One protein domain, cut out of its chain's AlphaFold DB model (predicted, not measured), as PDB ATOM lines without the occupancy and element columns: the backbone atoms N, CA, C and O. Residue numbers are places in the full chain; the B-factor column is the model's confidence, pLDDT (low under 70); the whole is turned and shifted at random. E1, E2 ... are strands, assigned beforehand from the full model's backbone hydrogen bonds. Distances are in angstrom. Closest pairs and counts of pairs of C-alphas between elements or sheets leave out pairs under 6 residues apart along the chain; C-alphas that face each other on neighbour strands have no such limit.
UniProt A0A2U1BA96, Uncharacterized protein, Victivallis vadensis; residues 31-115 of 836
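AT A GLANCE: This is residues 31 to 115 of the 836 residues of an uncharacterized protein of Victivallis vadensis (UniProt A0A2U1BA96). With little regular structure, this is a small sandwich: sheets E1-E6-E3 and E2-E5-E4, each antiparallel, face to face, with unnamed residues 47 to 58 and 94 to 115 running round the outside. The 85 printed residues hold six named strands, E1 to E6 in chain order, and no named helix; the class is all strand, with 27 residues in strands. It is compact, radius of gyration of the C-alphas 11.9 A, spanning 29 by 24 by 23 A.

IN THESE COORDINATES: E1, residues 31 to 36, starts at C-alpha 31 (-80.626, 166.080, 31.848) and is 15.8 A long. E2 is residues 43 to 46, E3 59 to 63 (13.6 A), E4 70 to 72, E5 77 to 80. E6, residues 89 to 93 (12.8 A), ends at C-alpha 93 (-76.081, 162.764, 33.708).

HOW THE PARTS SIT: E1 is antiparallel to E6, N 32 to O 91 being 2.8 A; E6 to E3, N 90 to O 62, 2.8 A. E2 is antiparallel to E5, N 45 to O 78, 2.8 A; hairpin E4 and E5 has N 71 to O 79, 2.8 A. Between sheets, the closest C-alphas of E3 and E4, Val 61 and Phe 70, are 7.0 A apart.

THE WHOLE: The printed part has no cut. The link E2 to E3 is long. Residues 105 to 108 are under pLDDT 70.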
ATOM      1  N   ARG A  31     -80.019 166.753  33.003       92.75
ATOM      2  CA  ARG A  31     -80.626 166.080  31.848       92.75
ATOM      3  C   ARG A  31     -80.362 166.854  30.561       92.75
ATOM      4  O   ARG A  31     -80.617 168.052  30.493       92.75
ATOM      5  N   ILE A  32     -79.924 166.150  29.522       93.00
ATOM      6  CA  ILE A  32     -79.922 166.631  28.138       93.00
ATOM      7  C   ILE A  32     -81.174 166.098  27.445       93.00
ATOM      8  O   ILE A  32     -81.421 164.890  27.437       93.00
ATOM      9  N   THR A  33     -81.934 166.990  26.819       92.81
ATOM     10  CA  THR A  33     -83.041 166.635  25.927       92.81
ATOM     11  C   THR A  33     -82.583 166.833  24.490       92.81
ATOM     12  O   THR A  33     -82.262 167.954  24.081       92.81
ATOM     13  N   ALA A  34     -82.554 165.759  23.706       93.31
ATOM     14  CA  ALA A  34     -82.036 165.768  22.344       93.31
ATOM     15  C   ALA A  34     -83.051 165.195  21.349       93.31
ATOM     16  O   ALA A  34     -83.710 164.194  21.622       93.31
ATOM     17  N   LYS A  35     -83.180 165.820  20.179       92.38
ATOM     18  CA  LYS A  35     -84.089 165.383  19.116       92.38
ATOM     19  C   LYS A  35     -83.328 164.540  18.093       92.38
ATOM     20  O   LYS A  35     -82.289 165.001  17.614       92.38
ATOM     21  N   PRO A  36     -83.811 163.336  17.745       91.62
ATOM     22  CA  PRO A  36     -83.209 162.563  16.672       91.62
ATOM     23  C   PRO A  36     -83.558 163.160  15.316       91.62
ATOM     24  O   PRO A  36     -84.686 163.598  15.096       91.62
ATOM     25  N   GLU A  37     -82.617 163.101  14.378       88.38
ATOM     26  CA  GLU A  37     -82.920 163.362  12.970       88.38
ATOM     27  C   GLU A  37     -83.862 162.285  12.402       88.38
ATOM     28  O   GLU A  37     -84.845 162.588  11.729       88.38
ATOM     29  N   LYS A  38     -83.588 161.012  12.723       85.44
ATOM     30  CA  LYS A  38     -84.437 159.860  12.394       85.44
ATOM     31  C   LYS A  38     -84.493 158.891  13.566       85.44
ATOM     32  O   LYS A  38     -83.479 158.335  13.975       85.44
ATOM     33  N   ALA A  39     -85.687 158.681  14.110       83.50
ATOM     34  CA  ALA A  39     -85.882 157.876  15.315       83.50
ATOM     35  C   ALA A  39     -85.761 156.355  15.080       83.50
ATOM     36  O   ALA A  39     -85.667 155.587  16.035       83.50
ATOM     37  N   ASP A  40     -85.793 155.902  13.827       86.12
ATOM     38  CA  ASP A  40     -85.717 154.497  13.412       86.12
ATOM     39  C   ASP A  40     -84.290 154.000  13.118       86.12
ATOM     40  O   ASP A  40     -84.102 152.803  12.901       86.12
ATOM     41  N   ALA A  41     -83.285 154.879  13.179       86.38
ATOM     42  CA  ALA A  41     -81.875 154.546  12.991       86.38
ATOM     43  C   ALA A  41     -81.039 154.835  14.257       86.38
ATOM     44  O   ALA A  41     -81.403 155.709  15.051       86.38
ATOM     45  N   PRO A  42     -79.912 154.122  14.466       89.75
ATOM     46  CA  PRO A  42     -78.938 154.480  15.492       89.75
ATOM     47  C   PRO A  42     -78.529 155.948  15.376       89.75
ATOM     48  O   PRO A  42     -78.298 156.446  14.272       89.75
ATOM     49  N   SER A  43     -78.431 156.624  16.516       91.38
ATOM     50  CA  SER A  43     -78.033 158.032  16.573       91.38
ATOM     51  C   SER A  43     -76.787 158.217  17.436       91.38
ATOM     52  O   SER A  43     -76.491 157.377  18.289       91.38
ATOM     53  N   SER A  44     -76.057 159.310  17.227       91.62
ATOM     54  CA  SER A  44     -74.874 159.661  18.015       91.62
ATOM     55  C   SER A  44     -74.951 161.067  18.594       91.62
ATOM     56  O   SER A  44     -75.613 161.949  18.054       91.62
ATOM     57  N   LEU A  45     -74.254 161.278  19.704       90.19
ATOM     58  CA  LEU A  45     -74.009 162.582  20.299       90.19
ATOM     59  C   LEU A  45     -72.558 162.626  20.776       90.19
ATOM     60  O   LEU A  45     -72.157 161.801  21.597       90.19
ATOM     61  N   ASP A  46     -71.762 163.569  20.276       85.81
ATOM     62  CA  ASP A  46     -70.408 163.781  20.787       85.81
ATOM     63  C   ASP A  46     -70.470 164.589  22.089       85.81
ATOM     64  O   ASP A  46     -70.459 165.818  22.087       85.81
ATOM     65  N   LEU A  47     -70.557 163.882  23.221       86.69
ATOM     66  CA  LEU A  47     -70.562 164.504  24.544       86.69
ATOM     67  C   LEU A  47     -69.221 165.127  24.892       86.69
ATOM     68  O   LEU A  47     -69.172 165.969  25.786       86.69
ATOM     69  N   SER A  48     -68.142 164.735  24.212       79.12
ATOM     70  CA  SER A  48     -66.895 165.435  24.420       79.12
ATOM     71  C   SER A  48     -67.041 166.857  23.894       79.12
ATOM     72  O   SER A  48     -66.707 167.763  24.621       79.12
ATOM     73  N   GLU A  49     -67.613 167.142  22.725       81.44
ATOM     74  CA  GLU A  49     -67.669 168.525  22.225       81.44
ATOM     75  C   GLU A  49     -68.515 169.467  23.082       81.44
ATOM     76  O   GLU A  49     -68.485 170.662  22.845       81.44
ATOM     77  N   ILE A  50     -69.184 168.987  24.126       88.25
ATOM     78  CA  ILE A  50     -69.999 169.792  25.027       88.25
ATOM     79  C   ILE A  50     -69.316 169.907  26.394       88.25
ATOM     80  O   ILE A  50     -68.807 168.937  26.952       88.25
ATOM     81  N   LEU A  51     -69.325 171.107  26.969       87.94
ATOM     82  CA  LEU A  51     -68.973 171.313  28.374       87.94
ATOM     83  C   LEU A  51     -70.128 170.854  29.261       87.94
ATOM     84  O   LEU A  51     -71.194 171.471  29.285       87.94
ATOM     85  N   LEU A  52     -69.911 169.753  29.976       86.25
ATOM     86  CA  LEU A  52     -70.910 169.159  30.854       86.25
ATOM     87  C   LEU A  52     -70.714 169.615  32.307       86.25
ATOM     88  O   LEU A  52     -69.577 169.730  32.762       86.25
ATOM     89  N   PRO A  53     -71.807 169.813  33.068       83.31
ATOM     90  CA  PRO A  53     -71.737 170.199  34.480       83.31
ATOM     91  C   PRO A  53     -71.237 169.077  35.394       83.31
ATOM     92  O   PRO A  53     -70.813 169.325  36.518       83.31
ATOM     93  N   VAL A  54     -71.303 167.836  34.916       84.44
ATOM     94  CA  VAL A  54     -70.765 166.645  35.571       84.44
ATOM     95  C   VAL A  54     -70.101 165.762  34.516       84.44
ATOM     96  O   VAL A  54     -70.576 165.732  33.374       84.44
ATOM     97  N   PRO A  55     -69.043 165.011  34.865       78.50
ATOM     98  CA  PRO A  55     -68.431 164.063  33.945       78.50
ATOM     99  C   PRO A  55     -69.463 163.067  33.408       78.50
ATOM    100  O   PRO A  55     -70.262 162.518  34.167       78.50
ATOM    101  N   ALA A  56     -69.403 162.758  32.111       76.25
ATOM    102  CA  ALA A  56     -70.314 161.811  31.460       76.25
ATOM    103  C   ALA A  56     -70.105 160.340  31.882       76.25
ATOM    104  O   ALA A  56     -70.527 159.446  31.167       76.25
ATOM    105  N   LYS A  57     -69.459 160.047  33.017       75.81
ATOM    106  CA  LYS A  57     -69.101 158.676  33.427       75.81
ATOM    107  C   LYS A  57     -70.310 157.815  33.793       75.81
ATOM    108  O   LYS A  57     -70.258 156.598  33.666       75.81
ATOM    109  N   SER A  58     -71.406 158.440  34.219       81.00
ATOM    110  CA  SER A  58     -72.632 157.749  34.599       81.00
ATOM    111  C   SER A  58     -73.855 158.401  33.970       81.00
ATOM    112  O   SER A  58     -74.254 159.518  34.315       81.00
ATOM    113  N   LEU A  59     -74.467 157.680  33.029       89.38
ATOM    114  CA  LEU A  59     -75.630 158.168  32.303       89.38
ATOM    115  C   LEU A  59     -76.718 157.109  32.130       89.38
ATOM    116  O   LEU A  59     -76.457 155.907  32.144       89.38
ATOM    117  N   LYS A  60     -77.957 157.580  31.979       90.56
ATOM    118  CA  LYS A  60     -79.120 156.771  31.595       90.56
ATOM    119  C   LYS A  60     -79.830 157.450  30.432       90.56
ATOM    120  O   LYS A  60     -80.058 158.657  30.471       90.56
ATOM    121  N   VAL A  61     -80.208 156.671  29.424       92.12
ATOM    122  CA  VAL A  61     -80.884 157.175  28.224       92.12
ATOM    123  C   VAL A  61     -82.312 156.651  28.182       92.12
ATOM    124  O   VAL A  61     -82.544 155.448  28.293       92.12
ATOM    125  N   PHE A  62     -83.267 157.558  28.002       92.00
ATOM    126  CA  PHE A  62     -84.679 157.243  27.821       92.00
ATOM    127  C   PHE A  62     -85.196 157.836  26.512       92.00
ATOM    128  O   PHE A  62     -84.800 158.932  26.128       92.00
ATOM    129  N   ALA A  63     -86.128 157.150  25.858       90.88
ATOM    130  CA  ALA A  63     -86.880 157.675  24.722       90.88
ATOM    131  C   ALA A  63     -88.334 157.210  24.822       90.88
ATOM    132  O   ALA A  63     -88.600 156.055  25.165       90.88
ATOM    133  N   GLY A  64     -89.294 158.115  24.602       83.88
ATOM    134  CA  GLY A  64     -90.721 157.808  24.797       83.88
ATOM    135  C   GLY A  64     -91.047 157.261  26.200       83.88
ATOM    136  O   GLY A  64     -91.948 156.442  26.357       83.88
ATOM    137  N   GLY A  65     -90.251 157.651  27.203       83.69
ATOM    138  CA  GLY A  65     -90.351 157.211  28.596       83.69
ATOM    139  C   GLY A  65     -89.896 155.784  28.908       83.69
ATOM    140  O   GLY A  65     -90.113 155.317  30.023       83.69
ATOM    141  N   LYS A  66     -89.237 155.098  27.969       88.75
ATOM    142  CA  LYS A  66     -88.630 153.777  28.189       88.75
ATOM    143  C   LYS A  66     -87.102 153.867  28.142       88.75
ATOM    144  O   LYS A  66     -86.592 154.695  27.387       88.75
ATOM    145  N   PRO A  67     -86.374 153.036  28.910       89.50
ATOM    146  CA  PRO A  67     -84.919 152.980  28.827       89.50
ATOM    147  C   PRO A  67     -84.483 152.457  27.454       89.50
ATOM    148  O   PRO A  67     -85.097 151.539  26.906       89.50
ATOM    149  N   VAL A  68     -83.423 153.045  26.909       90.25
ATOM    150  CA  VAL A  68     -82.857 152.704  25.599       90.25
ATOM    151  C   VAL A  68     -81.405 152.281  25.778       90.25
ATOM    152  O   VAL A  68     -80.663 152.905  26.534       90.25
ATOM    153  N   GLY A  69     -80.997 151.219  25.079       89.81
ATOM    154  CA  GLY A  69     -79.606 150.780  25.080       89.81
ATOM    155  C   GLY A  69     -78.695 151.847  24.473       89.81
ATOM    156  O   GLY A  69     -79.045 152.505  23.491       89.81
ATOM    157  N   PHE A  70     -77.514 152.015  25.044       91.88
ATOM    158  CA  PHE A  70     -76.548 153.000  24.583       91.88
ATOM    159  C   PHE A  70     -75.131 152.469  24.757       91.88
ATOM    160  O   PHE A  70     -74.906 151.479  25.453       91.88
ATOM    161  N   ARG A  71     -74.173 153.138  24.126       91.38
ATOM    162  CA  ARG A  71     -72.750 152.914  24.351       91.38
ATOM    163  C   ARG A  71     -72.044 154.255  24.437       91.38
ATOM    164  O   ARG A  71     -71.990 154.984  23.449       91.38
ATOM    165  N   LEU A  72     -71.514 154.563  25.611       88.62
ATOM    166  CA  LEU A  72     -70.577 155.654  25.813       88.62
ATOM    167  C   LEU A  72     -69.160 155.126  25.620       88.62
ATOM    168  O   LEU A  72     -68.789 154.099  26.182       88.62
ATOM    169  N   ARG A  73     -68.376 155.830  24.813       85.75
ATOM    170  CA  ARG A  73     -66.997 155.465  24.499       85.75
ATOM    171  C   ARG A  73     -66.005 156.357  25.229       85.75
ATOM    172  O   ARG A  73     -66.331 157.484  25.591       85.75
ATOM    173  N   ASP A  74     -64.768 155.885  25.328       79.50
ATOM    174  CA  ASP A  74     -63.663 156.615  25.963       79.50
ATOM    175  C   ASP A  74     -63.378 157.970  25.291       79.50
ATOM    176  O   ASP A  74     -62.985 158.925  25.954       79.50
ATOM    177  N   ASN A  75     -63.650 158.094  23.985       73.94
ATOM    178  CA  ASN A  75     -63.509 159.350  23.239       73.94
ATOM    179  C   ASN A  75     -64.655 160.363  23.480       73.94
ATOM    180  O   ASN A  75     -64.680 161.421  22.842       73.94
ATOM    181  N   GLY A  76     -65.607 160.037  24.366       80.81
ATOM    182  CA  GLY A  76     -66.788 160.837  24.705       80.81
ATOM    183  C   GLY A  76     -67.940 160.747  23.698       80.81
ATOM    184  O   GLY A  76     -68.961 161.405  23.879       80.81
ATOM    185  N   SER A  77     -67.820 159.922  22.654       86.06
ATOM    186  CA  SER A  77     -68.918 159.657  21.724       86.06
ATOM    187  C   SER A  77     -69.974 158.770  22.388       86.06
ATOM    188  O   SER A  77     -69.673 157.666  22.851       86.06
ATOM    189  N   LEU A  78     -71.220 159.244  22.415       90.81
ATOM    190  CA  LEU A  78     -72.382 158.483  22.853       90.81
ATOM    191  C   LEU A  78     -73.144 157.970  21.629       90.81
ATOM    192  O   LEU A  78     -73.661 158.762  20.847       90.81
ATOM    193  N   ALA A  79     -73.275 156.654  21.492       91.88
ATOM    194  CA  ALA A  79     -74.198 156.026  20.551       91.88
ATOM    195  C   ALA A  79     -75.474 155.585  21.280       91.88
ATOM    196  O   ALA A  79     -75.394 154.981  22.350       91.88
ATOM    197  N   VAL A  80     -76.645 155.824  20.688       91.88
ATOM    198  CA  VAL A  80     -77.946 155.396  21.230       91.88
ATOM    199  C   VAL A  80     -78.693 154.495  20.247       91.88
ATOM    200  O   VAL A  80     -78.616 154.677  19.028       91.88
ATOM    201  N   HIS A  81     -79.424 153.512  20.780       91.19
ATOM    202  CA  HIS A  81     -80.298 152.654  19.980       91.19
ATOM    203  C   HIS A  81     -81.459 153.436  19.356       91.19
ATOM    204  O   HIS A  81     -81.934 154.399  19.960       91.19
ATOM    205  N   PRO A  82     -81.973 152.994  18.193       90.31
ATOM    206  CA  PRO A  82     -83.183 153.555  17.612       90.31
ATOM    207  C   PRO A  82     -84.399 153.332  18.516       90.31
ATOM    208  O   PRO A  82     -84.650 152.229  19.005       90.31
ATOM    209  N   ALA A  83     -85.208 154.373  18.668       87.56
ATOM    210  CA  ALA A  83     -86.477 154.366  19.377       87.56
ATOM    211  C   ALA A  83     -87.588 154.853  18.438       87.56
ATOM    212  O   ALA A  83     -87.971 156.023  18.439       87.56
ATOM    213  N   LYS A  84     -88.108 153.940  17.608       85.94
ATOM    214  CA  LYS A  84     -89.094 154.256  16.564       85.94
ATOM    215  C   LYS A  84     -90.282 155.056  17.121       85.94
ATOM    216  O   LYS A  84     -90.986 154.591  18.013       85.94
ATOM    217  N   GLY A  85     -90.524 156.233  16.541       81.75
ATOM    218  CA  GLY A  85     -91.636 157.119  16.904       81.75
ATOM    219  C   GLY A  85     -91.406 157.985  18.148       81.75
ATOM    220  O   GLY A  85     -92.291 158.761  18.497       81.75
ATOM    221  N   ALA A  86     -90.247 157.891  18.810       86.31
ATOM    222  CA  ALA A  86     -89.909 158.786  19.910       86.31
ATOM    223  C   ALA A  86     -89.531 160.185  19.375       86.31
ATOM    224  O   ALA A  86     -88.641 160.282  18.526       86.31
ATOM    225  N   PRO A  87     -90.165 161.271  19.864       87.88
ATOM    226  CA  PRO A  87     -89.863 162.631  19.410       87.88
ATOM    227  C   PRO A  87     -88.557 163.190  19.997       87.88
ATOM    228  O   PRO A  87     -87.979 164.120  19.440       87.88
ATOM    229  N   GLU A  88     -88.097 162.642  21.124       92.94
ATOM    230  CA  GLU A  88     -86.902 163.082  21.841       92.94
ATOM    231  C   GLU A  88     -86.267 161.937  22.641       92.94
ATOM    232  O   GLU A  88     -86.932 160.970  23.032       92.94
ATOM    233  N   TYR A  89     -84.976 162.099  22.912       93.25
ATOM    234  CA  TYR A  89     -84.182 161.327  23.854       93.25
ATOM    235  C   TYR A  89     -83.879 162.191  25.078       93.25
ATOM    236  O   TYR A  89     -83.542 163.370  24.956       93.25
ATOM    237  N   ARG A  90     -83.959 161.584  26.260       94.00
ATOM    238  CA  ARG A  90     -83.609 162.180  27.550       94.00
ATOM    239  C   ARG A  90     -82.389 161.457  28.100       94.00
ATOM    240  O   ARG A  90     -82.470 160.279  28.444       94.00
ATOM    241  N   ILE A  91     -81.265 162.159  28.154       93.81
ATOM    242  CA  ILE A  91     -79.976 161.648  28.619       93.81
ATOM    243  C   ILE A  91     -79.718 162.254  29.997       93.81
ATOM    244  O   ILE A  91     -79.451 163.447  30.119       93.81
ATOM    245  N   TYR A  92     -79.834 161.444  31.040       92.69
ATOM    246  CA  TYR A  92     -79.594 161.852  32.423       92.69
ATOM    247  C   TYR A  92     -78.116 161.687  32.765       92.69
ATOM    248  O   TYR A  92     -77.547 160.639  32.466       92.69
ATOM    249  N   LEU A  93     -77.512 162.696  33.392       91.25
ATOM    250  CA  LEU A  93     -76.081 162.764  33.708       91.25
ATOM    251  C   LEU A  93     -75.859 162.758  35.226       91.25
ATOM    252  O   LEU A  93     -76.653 163.346  35.958       91.25
ATOM    253  N   GLY A  94     -74.760 162.153  35.689       86.31
ATOM    254  CA  GLY A  94     -74.372 162.147  37.107       86.31
ATOM    255  C   GLY A  94     -75.138 161.129  37.954       86.31
ATOM    256  O   GLY A  94     -75.359 161.346  39.142       86.31
ATOM    257  N   VAL A  95     -75.575 160.027  37.342       86.62
ATOM    258  CA  VAL A  95     -76.322 158.952  38.014       86.62
ATOM    259  C   VAL A  95     -75.414 158.226  39.014       86.62
ATOM    260  O   VAL A  95     -74.281 157.880  38.685       86.62
ATOM    261  N   THR A  96     -75.901 157.951  40.224       80.69
ATOM    262  CA  THR A  96     -75.172 157.171  41.240       80.69
ATOM    263  C   THR A  96     -75.969 155.922  41.644       80.69
ATOM    264  O   THR A  96     -77.172 156.035  41.881       80.69
ATOM    265  N   PRO A  97     -75.350 154.720  41.719       79.19
ATOM    266  CA  PRO A  97     -73.947 154.395  41.417       79.19
ATOM    267  C   PRO A  97     -73.632 154.396  39.909       79.19
ATOM    268  O   PRO A  97     -74.543 154.299  39.079       79.19
ATOM    269  N   GLU A  98     -72.338 154.490  39.570       79.00
ATOM    270  CA  GLU A  98     -71.855 154.444  38.182       79.00
ATOM    271  C   GLU A  98     -72.405 153.213  37.445       79.00
ATOM    272  O   GLU A  98     -72.419 152.096  37.966       79.00
ATOM    273  N   GLN A  99     -72.914 153.441  36.234       77.44
ATOM    274  CA  GLN A  99     -73.516 152.410  35.391       77.44
ATOM    275  C   GLN A  99     -72.499 151.931  34.344       77.44
ATOM    276  O   GLN A  99     -71.612 152.700  33.974       77.44
ATOM    277  N   PRO A 100     -72.639 150.707  33.804       81.00
ATOM    278  CA  PRO A 100     -71.814 150.260  32.689       81.00
ATOM    279  C   PRO A 100     -71.944 151.213  31.496       81.00
ATOM    280  O   PRO A 100     -73.062 151.544  31.087       81.00
ATOM    281  N   ALA A 101     -70.804 151.618  30.930       80.81
ATOM    282  CA  ALA A 101     -70.737 152.498  29.764       80.81
ATOM    283  C   ALA A 101     -71.283 151.839  28.482       80.81
ATOM    284  O   ALA A 101     -71.712 152.539  27.568       80.81
ATOM    285  N   ASP A 102     -71.309 150.502  28.421       85.81
ATOM    286  CA  ASP A 102     -71.886 149.733  27.318       85.81
ATOM    287  C   ASP A 102     -73.143 148.975  27.759       85.81
ATOM    288  O   ASP A 102     -73.090 148.057  28.577       85.81
ATOM    289  N   GLN A 103     -74.278 149.357  27.181       86.88
ATOM    290  CA  GLN A 103     -75.587 148.728  27.355       86.88
ATOM    291  C   GLN A 103     -76.223 148.425  25.988       86.88
ATOM    292  O   GLN A 103     -77.447 148.365  25.860       86.88
ATOM    293  N   TRP A 104     -75.406 148.250  24.936       85.81
ATOM    294  CA  TRP A 104     -75.902 148.099  23.566       85.81
ATOM    295  C   TRP A 104     -76.723 146.813  23.359       85.81
ATOM    296  O   TRP A 104     -77.636 146.820  22.550       85.81
ATOM    297  N   GLY A 105     -76.464 145.726  24.091       64.31
ATOM    298  CA  GLY A 105     -77.390 144.607  24.373       64.31
ATOM    299  C   GLY A 105     -78.078 143.802  23.241       64.31
ATOM    300  O   GLY A 105     -78.552 142.706  23.526       64.31
ATOM    301  N   ASN A 106     -78.157 144.264  21.986       66.94
ATOM    302  CA  ASN A 106     -78.958 143.646  20.920       66.94
ATOM    303  C   ASN A 106     -78.102 143.293  19.681       66.94
ATOM    304  O   ASN A 106     -77.631 144.201  18.994       66.94
ATOM    305  N   PRO A 107     -77.914 141.998  19.347       59.78
ATOM    306  CA  PRO A 107     -77.031 141.559  18.260       59.78
ATOM    307  C   PRO A 107     -77.547 141.878  16.844       59.78
ATOM    308  O   PRO A 107     -76.788 141.751  15.886       59.78
ATOM    309  N   GLY A 108     -78.816 142.278  16.688       69.06
ATOM    310  CA  GLY A 108     -79.419 142.555  15.377       69.06
ATOM    311  C   GLY A 108     -79.113 143.937  14.786       69.06
ATOM    312  O   GLY A 108     -79.272 144.120  13.583       69.06
ATOM    313  N   ILE A 109     -78.679 144.905  15.603       79.94
ATOM    314  CA  ILE A 109     -78.384 146.279  15.166       79.94
ATOM    315  C   ILE A 109     -76.914 146.574  15.482       79.94
ATOM    316  O   ILE A 109     -76.554 146.639  16.664       79.94
ATOM    317  N   PRO A 110     -76.048 146.752  14.468       83.88
ATOM    318  CA  PRO A 110     -74.649 147.061  14.713       83.88
ATOM    319  C   PRO A 110     -74.530 148.419  15.409       83.88
ATOM    320  O   PRO A 110     -75.173 149.394  15.020       83.88
ATOM    321  N   CYS A 111     -73.695 148.477  16.446       84.44
ATOM    322  CA  CYS A 111     -73.287 149.749  17.022       84.44
ATOM    323  C   CYS A 111     -72.513 150.535  15.952       84.44
ATOM    324  O   CYS A 111     -71.628 149.941  15.326       84.44
ATOM    325  N   PRO A 112     -72.794 151.838  15.753       85.19
ATOM    326  CA  PRO A 112     -71.970 152.699  14.907       85.19
ATOM    327  C   PRO A 112     -70.482 152.635  15.311       85.19
ATOM    328  O   PRO A 112     -70.179 152.153  16.406       85.19
ATOM    329  N   PRO A 113     -69.537 153.110  14.488       82.50
ATOM    330  CA  PRO A 113     -68.149 153.308  14.908       82.50
ATOM    331  C   PRO A 113     -67.981 154.533  15.846       82.50
ATOM    332  O   PRO A 113     -68.899 155.353  15.947       82.50
ATOM    333  N   PRO A 114     -66.876 154.623  16.619       78.81
ATOM    334  CA  PRO A 114     -66.434 155.829  17.342       78.81
ATOM    335  C   PRO A 114     -66.122 157.036  16.465       78.81
ATOM    336  O   PRO A 114     -66.288 158.168  16.914       78.81
ATOM    337  N   GLU A 115     -65.612 156.784  15.268       83.75
ATOM    338  CA  GLU A 115     -64.972 157.773  14.419       83.75
ATOM    339  C   GLU A 115     -65.977 158.438  13.478       83.75
ATOM    340  O   GLU A 115     -66.851 157.775  12.915       83.75
TER     341      GLU A 115